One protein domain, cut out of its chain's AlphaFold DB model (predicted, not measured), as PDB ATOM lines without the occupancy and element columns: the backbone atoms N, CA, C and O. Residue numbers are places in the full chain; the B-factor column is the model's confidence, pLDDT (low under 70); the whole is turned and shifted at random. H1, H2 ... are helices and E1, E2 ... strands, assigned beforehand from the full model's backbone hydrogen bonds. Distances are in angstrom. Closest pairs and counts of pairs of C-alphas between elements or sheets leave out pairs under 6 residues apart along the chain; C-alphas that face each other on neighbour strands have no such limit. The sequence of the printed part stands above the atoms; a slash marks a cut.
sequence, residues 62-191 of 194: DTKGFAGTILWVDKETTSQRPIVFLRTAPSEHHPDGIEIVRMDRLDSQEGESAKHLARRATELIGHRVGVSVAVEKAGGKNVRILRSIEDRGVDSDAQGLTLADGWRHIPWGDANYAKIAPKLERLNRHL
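AT A GLANCE: This is residues 62 to 191 of the 194 residues of an uncharacterized protein of Microbacterium sp (UniProt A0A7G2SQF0). A twisted sheet of five antiparallel strands is folded back on itself, nearly into a small barrel: E3 and E2 face E4 and E5, with E1 as the hinge. Helix H1 packs over strands from both leaves, and the last stretch, with the short helices H2, H3 and H4, runs over the outside of the E1 and E2 part. The 130 printed residues, mixed in class, give five strands and four helices in the order E1 E2 E3 H1 E4 E5 H2 H3 H4, and the sheet's order is E3 E2 E1 E4 E5. The whole is compact and rounded, with a radius of gyration of the C-alphas of 13.8 A and spans of 38 by 32 by 29 A.

IN THESE COORDINATES: Find C-alpha 62 at (146.961, 117.973, 185.160); from there E1 runs through residues 62 to 76, 23.7 A long, and bends by 116 degrees at residue 69. Next come E2, residues 82 to 87, 16.8 A, and E3, residues 98 to 102, 13.3 A. H1 begins at C-alpha 111, (165.522, 119.870, 173.813), and runs 18.3 A to residue 123. E4, residues 127 to 138, spans 30.5 A, and E5, residues 141 to 154, spans 34.9 A. Then follow H2, residues 166 to 169, 5.7 A; H3, residues 175 to 178, 5.2 A; and H4, residues 187 to 190, 5.5 A, ending at C-alpha 190, (175.127, 122.065, 177.900).

HOW THE PARTS SIT: Start at E1, whose pairing is staggered: residues 62 to 69 pair with E4, where N 64 and O 133 are 2.8 A apart, and residues 69 to 75 with E2, where N 74 and O 83 are 2.9 A apart. E1, E2 and E3 form a meander, each strand the antiparallel neighbour of the one before; between E3 and E2, look at N 99 and O 86, 2.8 A. In the hairpin of E4 and E5, N 143 and O 136 are 2.8 A apart. The edge strands E3 and E5 come closest at the C-alphas of Arg 102 and Ile 145, 5.3 A. H1 is on the sheet at a height of 7.7 A; its closest C-alphas to E1 are those of Thr 122 and Val 73, 6.0 A. H2 is on the sheet too, with the C-alphas of Gly 166 and Trp 72 closest, 4.8 A. H3 is not on it. H4 is on the same face as H1 and near it. In H1 every O i to N i+4 pair is within hydrogen-bond range; H2, H3 and H4 are too short for such a pair, and their one O i to N i+3 pair is within range in H2 and H4, not in H3.

THE WHOLE: Look to Gly 140 and Gly 160 for the two C-alphas farthest apart, 41.1 A. The printed part has no cut, and its one long link is E5 to H2. Mean pLDDT of the printed part is 92.1, and no printed residue is under 70.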
ATOM      1  N   ASP A  62     147.253 116.837 184.294       90.44
ATOM      2  CA  ASP A  62     146.961 117.973 185.160       90.44
ATOM      3  C   ASP A  62     147.963 119.103 184.898       90.44
ATOM      4  O   ASP A  62     149.088 118.858 184.453       90.44
ATOM      5  N   THR A  63     147.570 120.340 185.185       91.50
ATOM      6  CA  THR A  63     148.447 121.512 185.137       91.50
ATOM      7  C   THR A  63     148.328 122.278 186.443       91.50
ATOM      8  O   THR A  63     147.241 122.695 186.835       91.50
ATOM      9  N   LYS A  64     149.459 122.493 187.116       94.00
ATOM     10  CA  LYS A  64     149.523 123.180 188.408       94.00
ATOM     11  C   LYS A  64     150.393 124.420 188.315       94.00
ATOM     12  O   LYS A  64     151.518 124.352 187.825       94.00
ATOM     13  N   GLY A  65     149.882 125.529 188.838       95.38
ATOM     14  CA  GLY A  65     150.629 126.771 188.996       95.38
ATOM     15  C   GLY A  65     151.007 127.013 190.454       95.38
ATOM     16  O   GLY A  65     150.198 126.766 191.345       95.38
ATOM     17  N   PHE A  66     152.213 127.512 190.706       96.75
ATOM     18  CA  PHE A  66     152.606 128.041 192.017       96.75
ATOM     19  C   PHE A  66     153.688 129.110 191.861       96.75
ATOM     20  O   PHE A  66     154.138 129.380 190.751       96.75
ATOM     21  N   ALA A  67     154.080 129.756 192.955       97.88
ATOM     22  CA  ALA A  67     155.135 130.761 192.942       97.88
ATOM     23  C   ALA A  67     156.234 130.419 193.949       97.88
ATOM     24  O   ALA A  67     155.958 129.854 195.008       97.88
ATOM     25  N   GLY A  68     157.464 130.798 193.626       97.88
ATOM     26  CA  GLY A  68     158.637 130.587 194.469       97.88
ATOM     27  C   GLY A  68     159.830 131.386 193.968       97.88
ATOM     28  O   GLY A  68     159.739 132.054 192.945       97.88
ATOM     29  N   THR A  69     160.944 131.319 194.680       98.50
ATOM     30  CA  THR A  69     162.189 132.002 194.314       98.50
ATOM     31  C   THR A  69     163.164 130.998 193.734       98.50
ATOM     32  O   THR A  69     163.438 129.984 194.373       98.50
ATOM     33  N   ILE A  70     163.699 131.244 192.537       98.19
ATOM     34  CA  ILE A  70     164.688 130.333 191.950       98.19
ATOM     35  C   ILE A  70     165.985 130.463 192.742       98.19
ATOM     36  O   ILE A  70     166.622 131.512 192.743       98.19
ATOM     37  N   LEU A  71     166.391 129.384 193.404       97.62
ATOM     38  CA  LEU A  71     167.660 129.338 194.120       97.62
ATOM     39  C   LEU A  71     168.779 128.852 193.215       97.62
ATOM     40  O   LEU A  71     169.886 129.379 193.244       97.62
ATOM     41  N   TRP A  72     168.505 127.809 192.437       96.81
ATOM     42  CA  TRP A  72     169.538 127.134 191.674       96.81
ATOM     43  C   TRP A  72     168.958 126.369 190.493       96.81
ATOM     44  O   TRP A  72     167.821 125.896 190.533       96.81
ATOM     45  N   VAL A  73     169.763 126.227 189.445       96.25
ATOM     46  CA  VAL A  73     169.426 125.459 188.250       96.25
ATOM     47  C   VAL A  73     170.610 124.565 187.926       96.25
ATOM     48  O   VAL A  73     171.747 125.034 187.889       96.25
ATOM     49  N   ASP A  74     170.349 123.285 187.690       95.56
ATOM     50  CA  ASP A  74     171.382 122.361 187.234       95.56
ATOM     51  C   ASP A  74     170.826 121.318 186.256       95.56
ATOM     52  O   ASP A  74     169.705 121.461 185.764       95.56
ATOM     53  N   LYS A  75     171.598 120.279 185.929       94.69
ATOM     54  CA  LYS A  75     171.162 119.176 185.064       94.69
ATOM     55  C   LYS A  75     171.347 117.832 185.753       94.69
ATOM     56  O   LYS A  75     172.390 117.566 186.334       94.69
ATOM     57  N   GLU A  76     170.366 116.946 185.627       92.00
ATOM     58  CA  GLU A  76     170.509 115.544 186.019       92.00
ATOM     59  C   GLU A  76     171.303 114.751 184.959       92.00
ATOM     60  O   GLU A  76     170.923 114.693 183.787       92.00
ATOM     61  N   THR A  77     172.371 114.067 185.374       88.62
ATOM     62  CA  THR A  77     173.265 113.271 184.517       88.62
ATOM     63  C   THR A  77     172.557 112.098 183.852       88.62
ATOM     64  O   THR A  77     172.775 111.826 182.675       88.62
ATOM     65  N   THR A  78     171.681 111.396 184.568       88.12
ATOM     66  CA  THR A  78     171.025 110.188 184.041       88.12
ATOM     67  C   THR A  78     169.829 110.506 183.153       88.12
ATOM     68  O   THR A  78     169.619 109.864 182.126       88.12
ATOM     69  N   SER A  79     169.019 111.494 183.539       88.50
ATOM     70  CA  SER A  79     167.800 111.847 182.812       88.50
ATOM     71  C   SER A  79     168.047 112.868 181.702       88.50
ATOM     72  O   SER A  79     167.160 113.064 180.876       88.50
ATOM     73  N   GLN A  80     169.222 113.510 181.684       92.81
ATOM     74  CA  GLN A  80     169.547 114.627 180.793       92.81
ATOM     75  C   GLN A  80     168.550 115.796 180.918       92.81
ATOM     76  O   GLN A  80     168.428 116.609 180.000       92.81
ATOM     77  N   ARG A  81     167.815 115.888 182.036       94.19
ATOM     78  CA  ARG A  81     166.831 116.947 182.288       94.19
ATOM     79  C   ARG A  81     167.466 118.080 183.087       94.19
ATOM     80  O   ARG A  81     168.104 117.805 184.106       94.19
ATOM     81  N   PRO A  82     167.250 119.342 182.695       96.50
ATOM     82  CA  PRO A  82     167.447 120.465 183.590       96.50
ATOM     83  C   PRO A  82     166.514 120.351 184.795       96.50
ATOM     84  O   PRO A  82     165.387 119.848 184.692       96.50
ATOM     85  N   ILE A  83     166.983 120.835 185.932       95.94
ATOM     86  CA  ILE A  83     166.276 120.818 187.201       95.94
ATOM     87  C   ILE A  83     166.386 122.194 187.849       95.94
ATOM     88  O   ILE A  83     167.448 122.813 187.828       95.94
ATOM     89  N   VAL A  84     165.278 122.679 188.392       97.25
ATOM     90  CA  VAL A  84     165.176 123.975 189.063       97.25
ATOM     91  C   VAL A  84     164.827 123.731 190.520       97.25
ATOM     92  O   VAL A  84     163.878 123.004 190.820       97.25
ATOM     93  N   PHE A  85     165.586 124.361 191.407       97.56
ATOM     94  CA  PHE A  85     165.335 124.400 192.839       97.56
ATOM     95  C   PHE A  85     164.676 125.733 193.179       97.56
ATOM     96  O   PHE A  85     165.253 126.799 192.943       97.56
ATOM     97  N   LEU A  86     163.459 125.666 193.709       97.94
ATOM     98  CA  LEU A  86     162.627 126.811 194.052       97.94
ATOM     99  C   LEU A  86     162.419 126.857 195.562       97.94
ATOM    100  O   LEU A  86     161.998 125.867 196.151       97.94
ATOM    101  N   ARG A  87     162.633 128.018 196.177       97.88
ATOM    102  CA  ARG A  87     162.180 128.296 197.539       97.88
ATOM    103  C   ARG A  87     160.716 128.715 197.517       97.88
ATOM    104  O   ARG A  87     160.367 129.728 196.914       97.88
ATOM    105  N   THR A  88     159.863 127.956 198.177       97.25
ATOM    106  CA  THR A  88     158.434 128.207 198.370       97.25
ATOM    107  C   THR A  88     158.116 128.297 199.862       97.25
ATOM    108  O   THR A  88     158.995 128.180 200.714       97.25
ATOM    109  N   ALA A  89     156.842 128.506 200.204       95.50
ATOM    110  CA  ALA A  89     156.406 128.270 201.575       95.50
ATOM    111  C   ALA A  89     156.577 126.775 201.926       95.50
ATOM    112  O   ALA A  89     156.320 125.930 201.058       95.50
ATOM    113  N   PRO A  90     156.983 126.442 203.166       95.31
ATOM    114  CA  PRO A  90     156.931 125.078 203.675       95.31
ATOM    115  C   PRO A  90     155.550 124.446 203.498       95.31
ATOM    116  O   PRO A  90     154.520 125.103 203.660       95.31
ATOM    117  N   SER A  91     155.530 123.157 203.188       93.75
ATOM    118  CA  SER A  91     154.311 122.357 203.061       93.75
ATOM    119  C   SER A  91     154.504 120.981 203.689       93.75
ATOM    120  O   SER A  91     155.622 120.600 204.026       93.75
ATOM    121  N   GLU A  92     153.428 120.204 203.806       92.06
ATOM    122  CA  GLU A  92     153.501 118.817 204.288       92.06
ATOM    123  C   GLU A  92     154.465 117.954 203.451       92.06
ATOM    124  O   GLU A  92     155.168 117.102 203.987       92.06
ATOM    125  N   HIS A  93     154.539 118.200 202.140       88.12
ATOM    126  CA  HIS A  93     155.412 117.455 201.228       88.12
ATOM    127  C   HIS A  93     156.828 118.035 201.120       88.12
ATOM    128  O   HIS A  93     157.764 117.298 200.814       88.12
ATOM    129  N   HIS A  94     156.977 119.337 201.370       91.56
ATOM    130  CA  HIS A  94     158.234 120.083 201.291       91.56
ATOM    131  C   HIS A  94     158.404 120.913 202.572       91.56
ATOM    132  O   HIS A  94     158.170 122.126 202.550       91.56
ATOM    133  N   PRO A  95     158.732 120.279 203.713       92.75
ATOM    134  CA  PRO A  95     158.745 120.943 205.020       92.75
ATOM    135  C   PRO A  95     159.852 121.995 205.158       92.75
ATOM    136  O   PRO A  95     159.755 122.892 205.988       92.75
ATOM    137  N   ASP A  96     160.886 121.920 204.328       93.62
ATOM    138  CA  ASP A  96     161.950 122.918 204.213       93.62
ATOM    139  C   ASP A  96     161.615 124.049 203.226       93.62
ATOM    140  O   ASP A  96     162.384 124.998 203.080       93.62
ATOM    141  N   GLY A  97     160.467 123.957 202.546       95.25
ATOM    142  CA  GLY A  97     160.043 124.918 201.539       95.25
ATOM    143  C   GLY A  97     160.892 124.882 200.270       95.25
ATOM    144  O   GLY A  97     160.974 125.902 199.596       95.25
ATOM    145  N   ILE A  98     161.539 123.762 199.929       96.38
ATOM    146  CA  ILE A  98     162.281 123.636 198.669       96.38
ATOM    147  C   ILE A  98     161.550 122.686 197.717       96.38
ATOM    148  O   ILE A  98     161.455 121.475 197.923       96.38
ATOM    149  N   GLU A  99     161.052 123.246 196.621       95.44
ATOM    150  CA  GLU A  99     160.427 122.516 195.524       95.44
ATOM    151  C   GLU A  99     161.449 122.247 194.420       95.44
ATOM    152  O   GLU A  99     162.202 123.127 193.997       95.44
ATOM    153  N   ILE A 100     161.449 121.013 193.919       95.06
ATOM    154  CA  ILE A 100     162.323 120.588 192.827       95.06
ATOM    155  C   ILE A 100     161.467 120.311 191.599       95.06
ATOM    156  O   ILE A 100     160.648 119.388 191.594       95.06
ATOM    157  N   VAL A 101     161.699 121.057 190.521       95.06
ATOM    158  CA  VAL A 101     160.950 120.893 189.273       95.06
ATOM    159  C   VAL A 101     161.897 120.539 188.138       95.06
ATOM    160  O   VAL A 101     162.930 121.174 187.945       95.06
ATOM    161  N   ARG A 102     161.550 119.504 187.371       95.38
ATOM    162  CA  ARG A 102     162.322 119.064 186.204       95.38
ATOM    163  C   ARG A 102     161.759 119.686 184.937       95.38
ATOM    164  O   ARG A 102     160.553 119.880 184.834       95.38
ATOM    165  N   MET A 103     162.614 119.949 183.961       95.94
ATOM    166  CA  MET A 103     162.201 120.348 182.614       95.94
ATOM    167  C   MET A 103     162.173 119.137 181.670       95.94
ATOM    168  O   MET A 103     162.430 117.991 182.068       95.94
ATOM    169  N   ASP A 104     161.857 119.385 180.400       94.38
ATOM    170  CA  ASP A 104     162.044 118.398 179.337       94.38
ATOM    171  C   ASP A 104     163.516 117.992 179.166       94.38
ATOM    172  O   ASP A 104     164.433 118.689 179.602       94.38
ATOM    173  N   ARG A 105     163.753 116.811 178.583       93.06
ATOM    174  CA  ARG A 105     165.122 116.317 178.376       93.06
ATOM    175  C   ARG A 105     165.815 117.136 177.290       93.06
ATOM    176  O   ARG A 105     165.213 117.388 176.244       93.06
ATOM    177  N   LEU A 106     167.089 117.464 177.497       93.06
ATOM    178  CA  LEU A 106     167.892 118.221 176.528       93.06
ATOM    179  C   LEU A 106     168.164 117.455 175.226       93.06
ATOM    180  O   LEU A 106     168.427 118.080 174.204       93.06
ATOM    181  N   ASP A 107     168.103 116.124 175.268       91.81
ATOM    182  CA  ASP A 107     168.317 115.218 174.132       91.81
ATOM    183  C   ASP A 107     167.009 114.791 173.441       91.81
ATOM    184  O   ASP A 107     167.020 113.950 172.545       91.81
ATOM    185  N   SER A 108     165.868 115.343 173.863       89.31
ATOM    186  CA  SER A 108     164.580 115.071 173.227       89.31
ATOM    187  C   SER A 108     164.343 115.978 172.021       89.31
ATOM    188  O   SER A 108     165.017 116.989 171.832       89.31
ATOM    189  N   GLN A 109     163.296 115.679 171.249       84.00
ATOM    190  CA  GLN A 109     162.795 116.567 170.191       84.00
ATOM    191  C   GLN A 109     162.429 117.973 170.712       84.00
ATOM    192  O   GLN A 109     162.334 118.927 169.948       84.00
ATOM    193  N   GLU A 110     162.250 118.098 172.024       85.31
ATOM    194  CA  GLU A 110     161.886 119.319 172.734       85.31
ATOM    195  C   GLU A 110     163.074 119.939 173.478       85.31
ATOM    196  O   GLU A 110     162.913 120.858 174.286       85.31
ATOM    197  N   GLY A 111     164.280 119.443 173.190       89.81
ATOM    198  CA  GLY A 111     165.522 119.870 173.813       89.81
ATOM    199  C   GLY A 111     165.779 121.363 173.659       89.81
ATOM    200  O   GLY A 111     166.182 121.993 174.628       89.81
ATOM    201  N   GLU A 112     165.483 121.964 172.503       89.56
ATOM    202  CA  GLU A 112     165.661 123.411 172.307       89.56
ATOM    203  C   GLU A 112     164.727 124.233 173.202       89.56
ATOM    204  O   GLU A 112     165.187 125.127 173.914       89.56
ATOM    205  N   SER A 113     163.439 123.881 173.271       89.44
ATOM    206  CA  SER A 113     162.483 124.503 174.200       89.44
ATOM    207  C   SER A 113     162.965 124.385 175.653       89.44
ATOM    208  O   SER A 113     162.921 125.355 176.411       89.44
ATOM    209  N   ALA A 114     163.487 123.213 176.033       94.00
ATOM    210  CA  ALA A 114     164.055 122.982 177.358       94.00
ATOM    211  C   ALA A 114     165.320 123.821 177.609       94.00
ATOM    212  O   ALA A 114     165.453 124.396 178.687       94.00
ATOM    213  N   LYS A 115     166.226 123.949 176.630       94.50
ATOM    214  CA  LYS A 115     167.420 124.812 176.718       94.50
ATOM    215  C   LYS A 115     167.030 126.272 176.910       94.50
ATOM    216  O   LYS A 115     167.606 126.937 177.768       94.50
ATOM    217  N   HIS A 116     166.053 126.768 176.149       94.44
ATOM    218  CA  HIS A 116     165.552 128.134 176.291       94.44
ATOM    219  C   HIS A 116     164.975 128.382 177.684       94.44
ATOM    220  O   HIS A 116     165.354 129.351 178.342       94.44
ATOM    221  N   LEU A 117     164.120 127.478 178.170       96.50
ATOM    222  CA  LEU A 117     163.542 127.589 179.506       96.50
ATOM    223  C   LEU A 117     164.611 127.500 180.607       96.50
ATOM    224  O   LEU A 117     164.548 128.232 181.590       96.50
ATOM    225  N   ALA A 118     165.625 126.651 180.427       97.00
ATOM    226  CA  ALA A 118     166.729 126.487 181.367       97.00
ATOM    227  C   ALA A 118     167.659 127.710 181.419       97.00
ATOM    228  O   ALA A 118     168.059 128.130 182.509       97.00
ATOM    229  N   ARG A 119     167.957 128.328 180.266       96.12
ATOM    230  CA  ARG A 119     168.646 129.629 180.199       96.12
ATOM    231  C   ARG A 119     167.842 130.695 180.935       96.12
ATOM    232  O   ARG A 119     168.377 131.336 181.833       96.12
ATOM    233  N   ARG A 120     166.537 130.789 180.652       96.94
ATOM    234  CA  ARG A 120     165.650 131.742 181.325       96.94
ATOM    235  C   ARG A 120     165.612 131.531 182.839       96.94
ATOM    236  O   ARG A 120     165.681 132.494 183.586       96.94
ATOM    237  N   ALA A 121     165.548 130.284 183.305       97.69
ATOM    238  CA  ALA A 121     165.600 129.973 184.733       97.69
ATOM    239  C   ALA A 121     166.930 130.406 185.374       97.69
ATOM    240  O   ALA A 121     166.938 130.894 186.499       97.69
ATOM    241  N   THR A 122     168.045 130.240 184.656       96.69
ATOM    242  CA  THR A 122     169.387 130.623 185.127       96.69
ATOM    243  C   THR A 122     169.528 132.140 185.261       96.69
ATOM    244  O   THR A 122     170.115 132.614 186.228       96.69
ATOM    245  N   GLU A 123     168.955 132.904 184.327       96.50
ATOM    246  CA  GLU A 123     168.893 134.374 184.388       96.50
ATOM    247  C   GLU A 123     168.035 134.890 185.552       96.50
ATOM    248  O   GLU A 123     168.236 136.010 186.007       96.50
ATOM    249  N   LEU A 124     167.086 134.080 186.026       97.88
ATOM    250  CA  LEU A 124     166.122 134.433 187.070       97.88
ATOM    251  C   LEU A 124     166.503 133.894 188.457       97.88
ATOM    252  O   LEU A 124     165.671 133.872 189.363       97.88
ATOM    253  N   ILE A 125     167.744 133.444 188.658       97.81
ATOM    254  CA  ILE A 125     168.225 133.070 189.994       97.81
ATOM    255  C   ILE A 125     168.141 134.290 190.924       97.81
ATOM    256  O   ILE A 125     168.549 135.390 190.565       97.81
ATOM    257  N   GLY A 126     167.572 134.096 192.114       97.50
ATOM    258  CA  GLY A 126     167.275 135.162 193.073       97.50
ATOM    259  C   GLY A 126     165.981 135.935 192.788       97.50
ATOM    260  O   GLY A 126     165.573 136.752 193.608       97.50
ATOM    261  N   HIS A 127     165.296 135.678 191.668       98.44
ATOM    262  CA  HIS A 127     163.987 136.265 191.386       98.44
ATOM    263  C   HIS A 127     162.860 135.398 191.939       98.44
ATOM    264  O   HIS A 127     162.927 134.163 191.930       98.44
ATOM    265  N   ARG A 128     161.781 136.061 192.359       98.31
ATOM    266  CA  ARG A 128     160.493 135.421 192.588       98.31
ATOM    267  C   ARG A 128     159.823 135.196 191.241       98.31
ATOM    268  O   ARG A 128     159.747 136.095 190.413       98.31
ATOM    269  N   VAL A 129     159.304 133.997 191.028       98.44
ATOM    270  CA  VAL A 129     158.705 133.581 189.763       98.44
ATOM    271  C   VAL A 129     157.368 132.887 189.985       98.44
ATOM    272  O   VAL A 129     157.160 132.214 190.996       98.44
ATOM    273  N   GLY A 130     156.452 133.045 189.033       98.00
ATOM    274  CA  GLY A 130     155.326 132.138 188.838       98.00
ATOM    275  C   GLY A 130     155.760 130.983 187.940       98.00
ATOM    276  O   GLY A 130     156.397 131.204 186.916       98.00
ATOM    277  N   VAL A 131     155.432 129.750 188.306       97.62
ATOM    278  CA  VAL A 131     155.742 128.560 187.508       97.62
ATOM    279  C   VAL A 131     154.475 127.806 187.158       97.62
ATOM    280  O   VAL A 131     153.583 127.664 187.992       97.62
ATOM    281  N   SER A 132     154.419 127.292 185.931       97.12
ATOM    282  CA  SER A 132     153.401 126.334 185.499       97.12
ATOM    283  C   SER A 132     154.045 124.977 185.259       97.12
ATOM    284  O   SER A 132     155.054 124.869 184.555       97.12
ATOM    285  N   VAL A 133     153.473 123.938 185.858       96.00
ATOM    286  CA  VAL A 133     153.978 122.568 185.827       96.00
ATOM    287  C   VAL A 133     152.897 121.651 185.276       96.00
ATOM    288  O   VAL A 133     151.813 121.551 185.847       96.00
ATOM    289  N   ALA A 134     153.213 120.941 184.200       94.06
ATOM    290  CA  ALA A 134     152.377 119.866 183.685       94.06
ATOM    291  C   ALA A 134     152.701 118.558 184.412       94.06
ATOM    292  O   ALA A 134     153.869 118.239 184.656       94.06
ATOM    293  N   VAL A 135     151.672 117.788 184.748       92.81
ATOM    294  CA  VAL A 135     151.803 116.413 185.232       92.81
ATOM    295  C   VAL A 135     151.541 115.480 184.060       92.81
ATOM    296  O   VAL A 135     150.424 115.408 183.556       92.81
ATOM    297  N   GLU A 136     152.567 114.750 183.640       88.81
ATOM    298  CA  GLU A 136     152.504 113.853 182.484       88.81
ATOM    299  C   GLU A 136     152.697 112.400 182.893       88.81
ATOM    300  O   GLU A 136     153.458 112.100 183.817       88.81
ATOM    301  N   LYS A 137     152.052 111.474 182.180       82.94
ATOM    302  CA  LYS A 137     152.316 110.040 182.344       82.94
ATOM    303  C   LYS A 137     153.499 109.617 181.480       82.94
ATOM    304  O   LYS A 137     153.396 109.570 180.260       82.94
ATOM    305  N   ALA A 138     154.594 109.214 182.117       79.50
ATOM    306  CA  ALA A 138     155.757 108.625 181.458       79.50
ATOM    307  C   ALA A 138     156.102 107.279 182.110       79.50
ATOM    308  O   ALA A 138     156.344 107.201 183.315       79.50
ATOM    309  N   GLY A 139     156.101 106.195 181.325       78.81
ATOM    310  CA  GLY A 139     156.410 104.848 181.829       78.81
ATOM    311  C   GLY A 139     155.489 104.389 182.968       78.81
ATOM    312  O   GLY A 139     155.952 103.774 183.927       78.81
ATOM    313  N   GLY A 140     154.205 104.763 182.914       83.19
ATOM    314  CA  GLY A 140     153.213 104.448 183.950       83.19
ATOM    315  C   GLY A 140     153.324 105.278 185.235       83.19
ATOM    316  O   GLY A 140     152.544 105.063 186.159       83.19
ATOM    317  N   LYS A 141     154.257 106.236 185.305       84.31
ATOM    318  CA  LYS A 141     154.435 107.135 186.451       84.31
ATOM    319  C   LYS A 141     154.099 108.570 186.072       84.31
ATOM    320  O   LYS A 141     154.347 108.995 184.947       84.31
ATOM    321  N   ASN A 142     153.574 109.318 187.034       87.12
ATOM    322  CA  ASN A 142     153.354 110.749 186.877       87.12
ATOM    323  C   ASN A 142     154.679 111.493 187.065       87.12
ATOM    324  O   ASN A 142     155.378 111.289 188.060       87.12
ATOM    325  N   VAL A 143     155.013 112.366 186.121       87.75
ATOM    326  CA  VAL A 143     156.209 113.204 186.147       87.75
ATOM    327  C   VAL A 143     155.783 114.662 186.042       87.75
ATOM    328  O   VAL A 143     154.971 115.022 185.197       87.75
ATOM    329  N   ARG A 144     156.334 115.501 186.921       92.31
ATOM    330  CA  ARG A 144     156.133 116.954 186.920       92.31
ATOM    331  C   ARG A 144     157.157 117.600 185.990       92.31
ATOM    332  O   ARG A 144     158.355 117.492 186.256       92.31
ATOM    333  N   ILE A 145     156.682 118.254 184.933       94.31
ATOM    334  CA  ILE A 145     157.497 118.952 183.936       94.31
ATOM    335  C   ILE A 145     157.191 120.446 183.972       94.31
ATOM    336  O   ILE A 145     156.043 120.858 183.818       94.31
ATOM    337  N   LEU A 146     158.222 121.266 184.161       96.38
ATOM    338  CA  LEU A 146     158.120 122.717 184.081       96.38
ATOM    339  C   LEU A 146     157.792 123.143 182.647       96.38
ATOM    340  O   LEU A 146     158.491 122.760 181.708       96.38
ATOM    341  N   ARG A 147     156.737 123.945 182.492       94.00
ATOM    342  CA  ARG A 147     156.242 124.428 181.198       94.00
ATOM    343  C   ARG A 147     156.522 125.897 180.963       94.00
ATOM    344  O   ARG A 147     156.883 126.269 179.853       94.00
ATOM    345  N   SER A 148     156.386 126.717 181.993       96.19
ATOM    346  CA  SER A 148     156.667 128.144 181.890       96.19
ATOM    347  C   SER A 148     157.171 128.710 183.208       96.19
ATOM    348  O   SER A 148     156.901 128.169 184.284       96.19
ATOM    349  N   ILE A 149     157.921 129.803 183.082       98.12
ATOM    350  CA  ILE A 149     158.395 130.641 184.177       98.12
ATOM    351  C   ILE A 149     158.000 132.078 183.834       98.12
ATOM    352  O   ILE A 149     158.331 132.579 182.761       98.12
ATOM    353  N   GLU A 150     157.305 132.724 184.756       98.12
ATOM    354  CA  GLU A 150     156.930 134.130 184.718       98.12
ATOM    355  C   GLU A 150     157.740 134.869 185.788       98.12
ATOM    356  O   GLU A 150     157.661 134.527 186.966       98.12
ATOM    357  N   ASP A 151     158.525 135.867 185.388       98.38
ATOM    358  CA  ASP A 151     159.297 136.694 186.320       98.38
ATOM    359  C   ASP A 151     158.372 137.642 187.098       98.38
ATOM    360  O   ASP A 151     157.535 138.321 186.505       98.38
ATOM    361  N   ARG A 152     158.519 137.682 188.425       98.06
ATOM    362  CA  ARG A 152     157.759 138.552 189.338       98.06
ATOM    363  C   ARG A 152     158.660 139.524 190.100       98.06
ATOM    364  O   ARG A 152     158.217 140.119 191.080       98.06
ATOM    365  N   GLY A 153     159.896 139.697 189.640       97.81
ATOM    366  CA  GLY A 153     160.884 140.602 190.211       97.81
ATOM    367  C   GLY A 153     161.851 139.920 191.174       97.81
ATOM    368  O   GLY A 153     161.697 138.757 191.551       97.81
ATOM    369  N   VAL A 154     162.873 140.674 191.573       97.75
ATOM    370  CA  VAL A 154     163.912 140.222 192.506       97.75
ATOM    371  C   VAL A 154     163.294 139.944 193.878       97.75
ATOM    372  O   VAL A 154     162.552 140.771 194.406       97.75
ATOM    373  N   ASP A 155     163.612 138.791 194.463       97.19
ATOM    374  CA  ASP A 155     163.254 138.479 195.845       97.19
ATOM    375  C   ASP A 155     164.232 139.193 196.789       97.19
ATOM    376  O   ASP A 155     165.445 139.001 196.689       97.19
ATOM    377  N   SER A 156     163.718 140.005 197.716       96.50
ATOM    378  CA  SER A 156     164.543 140.732 198.690       96.50
ATOM    379  C   SER A 156     165.414 139.791 199.520       96.50
ATOM    380  O   SER A 156     166.562 140.110 199.818       96.50
ATOM    381  N   ASP A 157     164.906 138.594 199.817       93.50
ATOM    382  CA  ASP A 157     165.575 137.603 200.665       93.50
ATOM    383  C   ASP A 157     166.566 136.723 199.881       93.50
ATOM    384  O   ASP A 157     167.137 135.769 200.419       93.50
ATOM    385  N   ALA A 158     166.709 136.957 198.576       92.75
ATOM    386  CA  ALA A 158     167.685 136.301 197.705       92.75
ATOM    387  C   ALA A 158     168.388 137.303 196.779       92.75
ATOM    388  O   ALA A 158     168.930 136.928 195.737       92.75
ATOM    389  N   GLN A 159     168.386 138.585 197.145       92.06
ATOM    390  CA  GLN A 159     169.018 139.613 196.340       92.06
ATOM    391  C   GLN A 159     170.523 139.338 196.207       92.06
ATOM    392  O   GLN A 159     171.217 139.078 197.188       92.06
ATOM    393  N   GLY A 160     171.028 139.399 194.974       90.81
ATOM    394  CA  GLY A 160     172.437 139.128 194.678       90.81
ATOM    395  C   GLY A 160     172.802 137.643 194.647       90.81
ATOM    396  O   GLY A 160     173.976 137.320 194.478       90.81
ATOM    397  N   LEU A 161     171.826 136.737 194.781       93.88
ATOM    398  CA  LEU A 161     172.071 135.311 194.620       93.88
ATOM    399  C   LEU A 161     172.530 135.010 193.191       93.88
ATOM    400  O   LEU A 161     171.917 135.439 192.216       93.88
ATOM    401  N   THR A 162     173.606 134.238 193.069       92.06
ATOM    402  CA  THR A 162     174.159 133.828 191.776       92.06
ATOM    403  C   THR A 162     174.095 132.315 191.613       92.06
ATOM    404  O   THR A 162     173.950 131.569 192.583       92.06
ATOM    405  N   LEU A 163     174.307 131.820 190.391       88.69
ATOM    406  CA  LEU A 163     174.458 130.383 190.137       88.69
ATOM    407  C   LEU A 163     175.609 129.739 190.943       88.69
ATOM    408  O   LEU A 163     175.571 128.537 191.227       88.69
ATOM    409  N   ALA A 164     176.641 130.512 191.304       88.69
ATOM    410  CA  ALA A 164     177.779 130.024 192.082       88.69
ATOM    411  C   ALA A 164     177.433 129.800 193.562       88.69
ATOM    412  O   ALA A 164     178.031 128.928 194.197       88.69
ATOM    413  N   ASP A 165     176.443 130.531 194.079       91.44
ATOM    414  CA  ASP A 165     176.072 130.542 195.497       91.44
ATOM    415  C   ASP A 165     174.742 129.836 195.773       91.44
ATOM    416  O   ASP A 165     174.578 129.251 196.840       91.44
ATOM    417  N   GLY A 166     173.834 129.801 194.793       88.25
ATOM    418  CA  GLY A 166     172.488 129.225 194.880       88.25
ATOM    419  C   GLY A 166     172.415 127.846 195.525       88.25
ATOM    420  O   GLY A 166     171.569 127.588 196.381       88.25
ATOM    421  N   TRP A 167     173.361 126.968 195.184       91.69
ATOM    422  CA  TRP A 167     173.423 125.614 195.732       91.69
ATOM    423  C   TRP A 167     173.643 125.580 197.251       91.69
ATOM    424  O   TRP A 167     173.222 124.623 197.894       91.69
ATOM    425  N   ARG A 168     174.265 126.602 197.853       93.38
ATOM    426  CA  ARG A 168     174.508 126.667 199.307       93.38
ATOM    427  C   ARG A 168     173.226 126.855 200.116       93.38
ATOM    428  O   ARG A 168     173.228 126.593 201.313       93.38
ATOM    429  N   HIS A 169     172.149 127.293 199.470       93.12
ATOM    430  CA  HIS A 169     170.845 127.504 200.098       93.12
ATOM    431  C   HIS A 169     169.964 126.249 200.088       93.12
ATOM    432  O   HIS A 169     168.835 126.294 200.569       93.12
ATOM    433  N   ILE A 170     170.460 125.133 199.546       92.69
ATOM    434  CA  ILE A 170     169.750 123.853 199.524       92.69
ATOM    435  C   ILE A 170     170.253 122.994 200.693       92.69
ATOM    436  O   ILE A 170     171.469 122.818 200.834       92.69
ATOM    437  N   PRO A 171     169.364 122.426 201.529       91.56
ATOM    438  CA  PRO A 171     169.757 121.634 202.690       91.56
ATOM    439  C   PRO A 171     170.180 120.213 202.277       91.56
ATOM    440  O   PRO A 171     169.507 119.231 202.571       91.56
ATOM    441  N   TRP A 172     171.333 120.081 201.612       88.06
ATOM    442  CA  TRP A 172     171.833 118.824 201.022       88.06
ATOM    443  C   TRP A 172     171.935 117.623 201.977       88.06
ATOM    444  O   TRP A 172     172.015 116.488 201.509       88.06
ATOM    445  N   GLY A 173     171.947 117.864 203.290       82.31
ATOM    446  CA  GLY A 173     171.941 116.821 204.317       82.31
ATOM    447  C   GLY A 173     170.604 116.087 204.475       82.31
ATOM    448  O   GLY A 173     170.586 115.011 205.069       82.31
ATOM    449  N   ASP A 174     169.500 116.621 203.944       86.88
ATOM    450  CA  ASP A 174     168.213 115.921 203.929       86.88
ATOM    451  C   ASP A 174     168.248 114.745 202.929       86.88
ATOM    452  O   ASP A 174     168.809 114.824 201.827       86.88
ATOM    453  N   ALA A 175     167.630 113.626 203.322       77.44
ATOM    454  CA  ALA A 175     167.583 112.383 202.556       77.44
ATOM    455  C   ALA A 175     167.025 112.555 201.129       77.44
ATOM    456  O   ALA A 175     167.359 111.761 200.238       77.44
ATOM    457  N   ASN A 176     166.189 113.567 200.897       79.62
ATOM    458  CA  ASN A 176     165.619 113.878 199.592       79.62
ATOM    459  C   ASN A 176     166.672 114.422 198.616       79.62
ATOM    460  O   ASN A 176     166.737 113.971 197.468       79.62
ATOM    461  N   TYR A 177     167.551 115.319 199.069       85.50
ATOM    462  CA  TYR A 177     168.567 115.942 198.213       85.50
ATOM    463  C   TYR A 177     169.844 115.115 198.118       85.50
ATOM    464  O   TYR A 177     170.467 115.088 197.054       85.50
ATOM    465  N   ALA A 178     170.195 114.367 199.168       82.06
ATOM    466  CA  ALA A 178     171.359 113.481 199.174       82.06
ATOM    467  C   ALA A 178     171.327 112.447 198.026       82.06
ATOM    468  O   ALA A 178     172.365 112.052 197.498       82.06
ATOM    469  N   LYS A 179     170.129 112.039 197.579       85.06
ATOM    470  CA  LYS A 179     169.937 111.120 196.438       85.06
ATOM    471  C   LYS A 179     170.060 111.791 195.068       85.06
ATOM    472  O   LYS A 179     170.191 111.088 194.057       85.06
ATOM    473  N   ILE A 180     169.934 113.116 195.020       85.69
ATOM    474  CA  ILE A 180     169.933 113.920 193.795       85.69
ATOM    475  C   ILE A 180     171.316 114.515 193.560       85.69
ATOM    476  O   ILE A 180     171.802 114.415 192.440       85.69
ATOM    477  N   ALA A 181     171.977 115.049 194.593       82.88
ATOM    478  CA  ALA A 181     173.271 115.729 194.482       82.88
ATOM    479  C   ALA A 181     174.330 114.972 193.651       82.88
ATOM    480  O   ALA A 181     174.903 115.585 192.750       82.88
ATOM    481  N   PRO A 182     174.554 113.651 193.831       83.12
ATOM    482  CA  PRO A 182     175.548 112.914 193.038       83.12
ATOM    483  C   PRO A 182     175.202 112.798 191.547       83.12
ATOM    484  O   PRO A 182     176.034 112.396 190.742       83.12
ATOM    485  N   LYS A 183     173.951 113.089 191.184       87.62
ATOM    486  CA  LYS A 183     173.429 113.007 189.819       87.62
ATOM    487  C   LYS A 183     173.402 114.366 189.138       87.62
ATOM    488  O   LYS A 183     172.849 114.448 188.050       87.62
ATOM    489  N   LEU A 184     173.924 115.423 189.755       87.06
ATOM    490  CA  LEU A 184     173.915 116.751 189.160       87.06
ATOM    491  C   LEU A 184     175.215 117.027 188.407       87.06
ATOM    492  O   LEU A 184     176.308 116.691 188.860       87.06
ATOM    493  N   GLU A 185     175.086 117.632 187.235       88.94
ATOM    494  CA  GLU A 185     176.188 118.085 186.398       88.94
ATOM    495  C   GLU A 185     175.912 119.508 185.935       88.94
ATOM    496  O   GLU A 185     174.844 119.771 185.392       88.94
ATOM    497  N   ARG A 186     176.930 120.375 186.046       85.94
ATOM    498  CA  ARG A 186     176.874 121.798 185.685       85.94
ATOM    499  C   ARG A 186     176.203 122.034 184.329       85.94
ATOM    500  O   ARG A 186     176.836 121.915 183.275       85.94
ATOM    501  N   LEU A 187     174.952 122.485 184.388       84.06
ATOM    502  CA  LEU A 187     174.097 122.772 183.239       84.06
ATOM    503  C   LEU A 187     174.750 123.710 182.214       84.06
ATOM    504  O   LEU A 187     174.582 123.498 181.018       84.06
ATOM    505  N   ASN A 188     175.545 124.694 182.653       80.44
ATOM    506  CA  ASN A 188     176.187 125.672 181.763       80.44
ATOM    507  C   ASN A 188     177.018 125.046 180.633       80.44
ATOM    508  O   ASN A 188     177.111 125.638 179.562       80.44
ATOM    509  N   ARG A 189     177.579 123.843 180.827       81.62
ATOM    510  CA  ARG A 189     178.314 123.126 179.768       81.62
ATOM    511  C   ARG A 189     177.423 122.718 178.593       81.62
ATOM    512  O   ARG A 189     177.906 122.565 177.483       81.62
ATOM    513  N   HIS A 190     176.128 122.559 178.847       80.00
ATOM    514  CA  HIS A 190     175.127 122.065 177.900       80.00
ATOM    515  C   HIS A 190     174.275 123.184 177.293       80.00
ATOM    516  O   HIS A 190     173.450 122.926 176.419       80.00
ATOM    517  N   LEU A 191     174.448 124.422 177.766       81.31
ATOM    518  CA  LEU A 191     173.710 125.592 177.290       81.31
ATOM    519  C   LEU A 191     174.496 126.448 176.295       81.31
ATOM    520  O   LEU A 191     173.936 127.428 175.802       81.31
TER     521      LEU A 191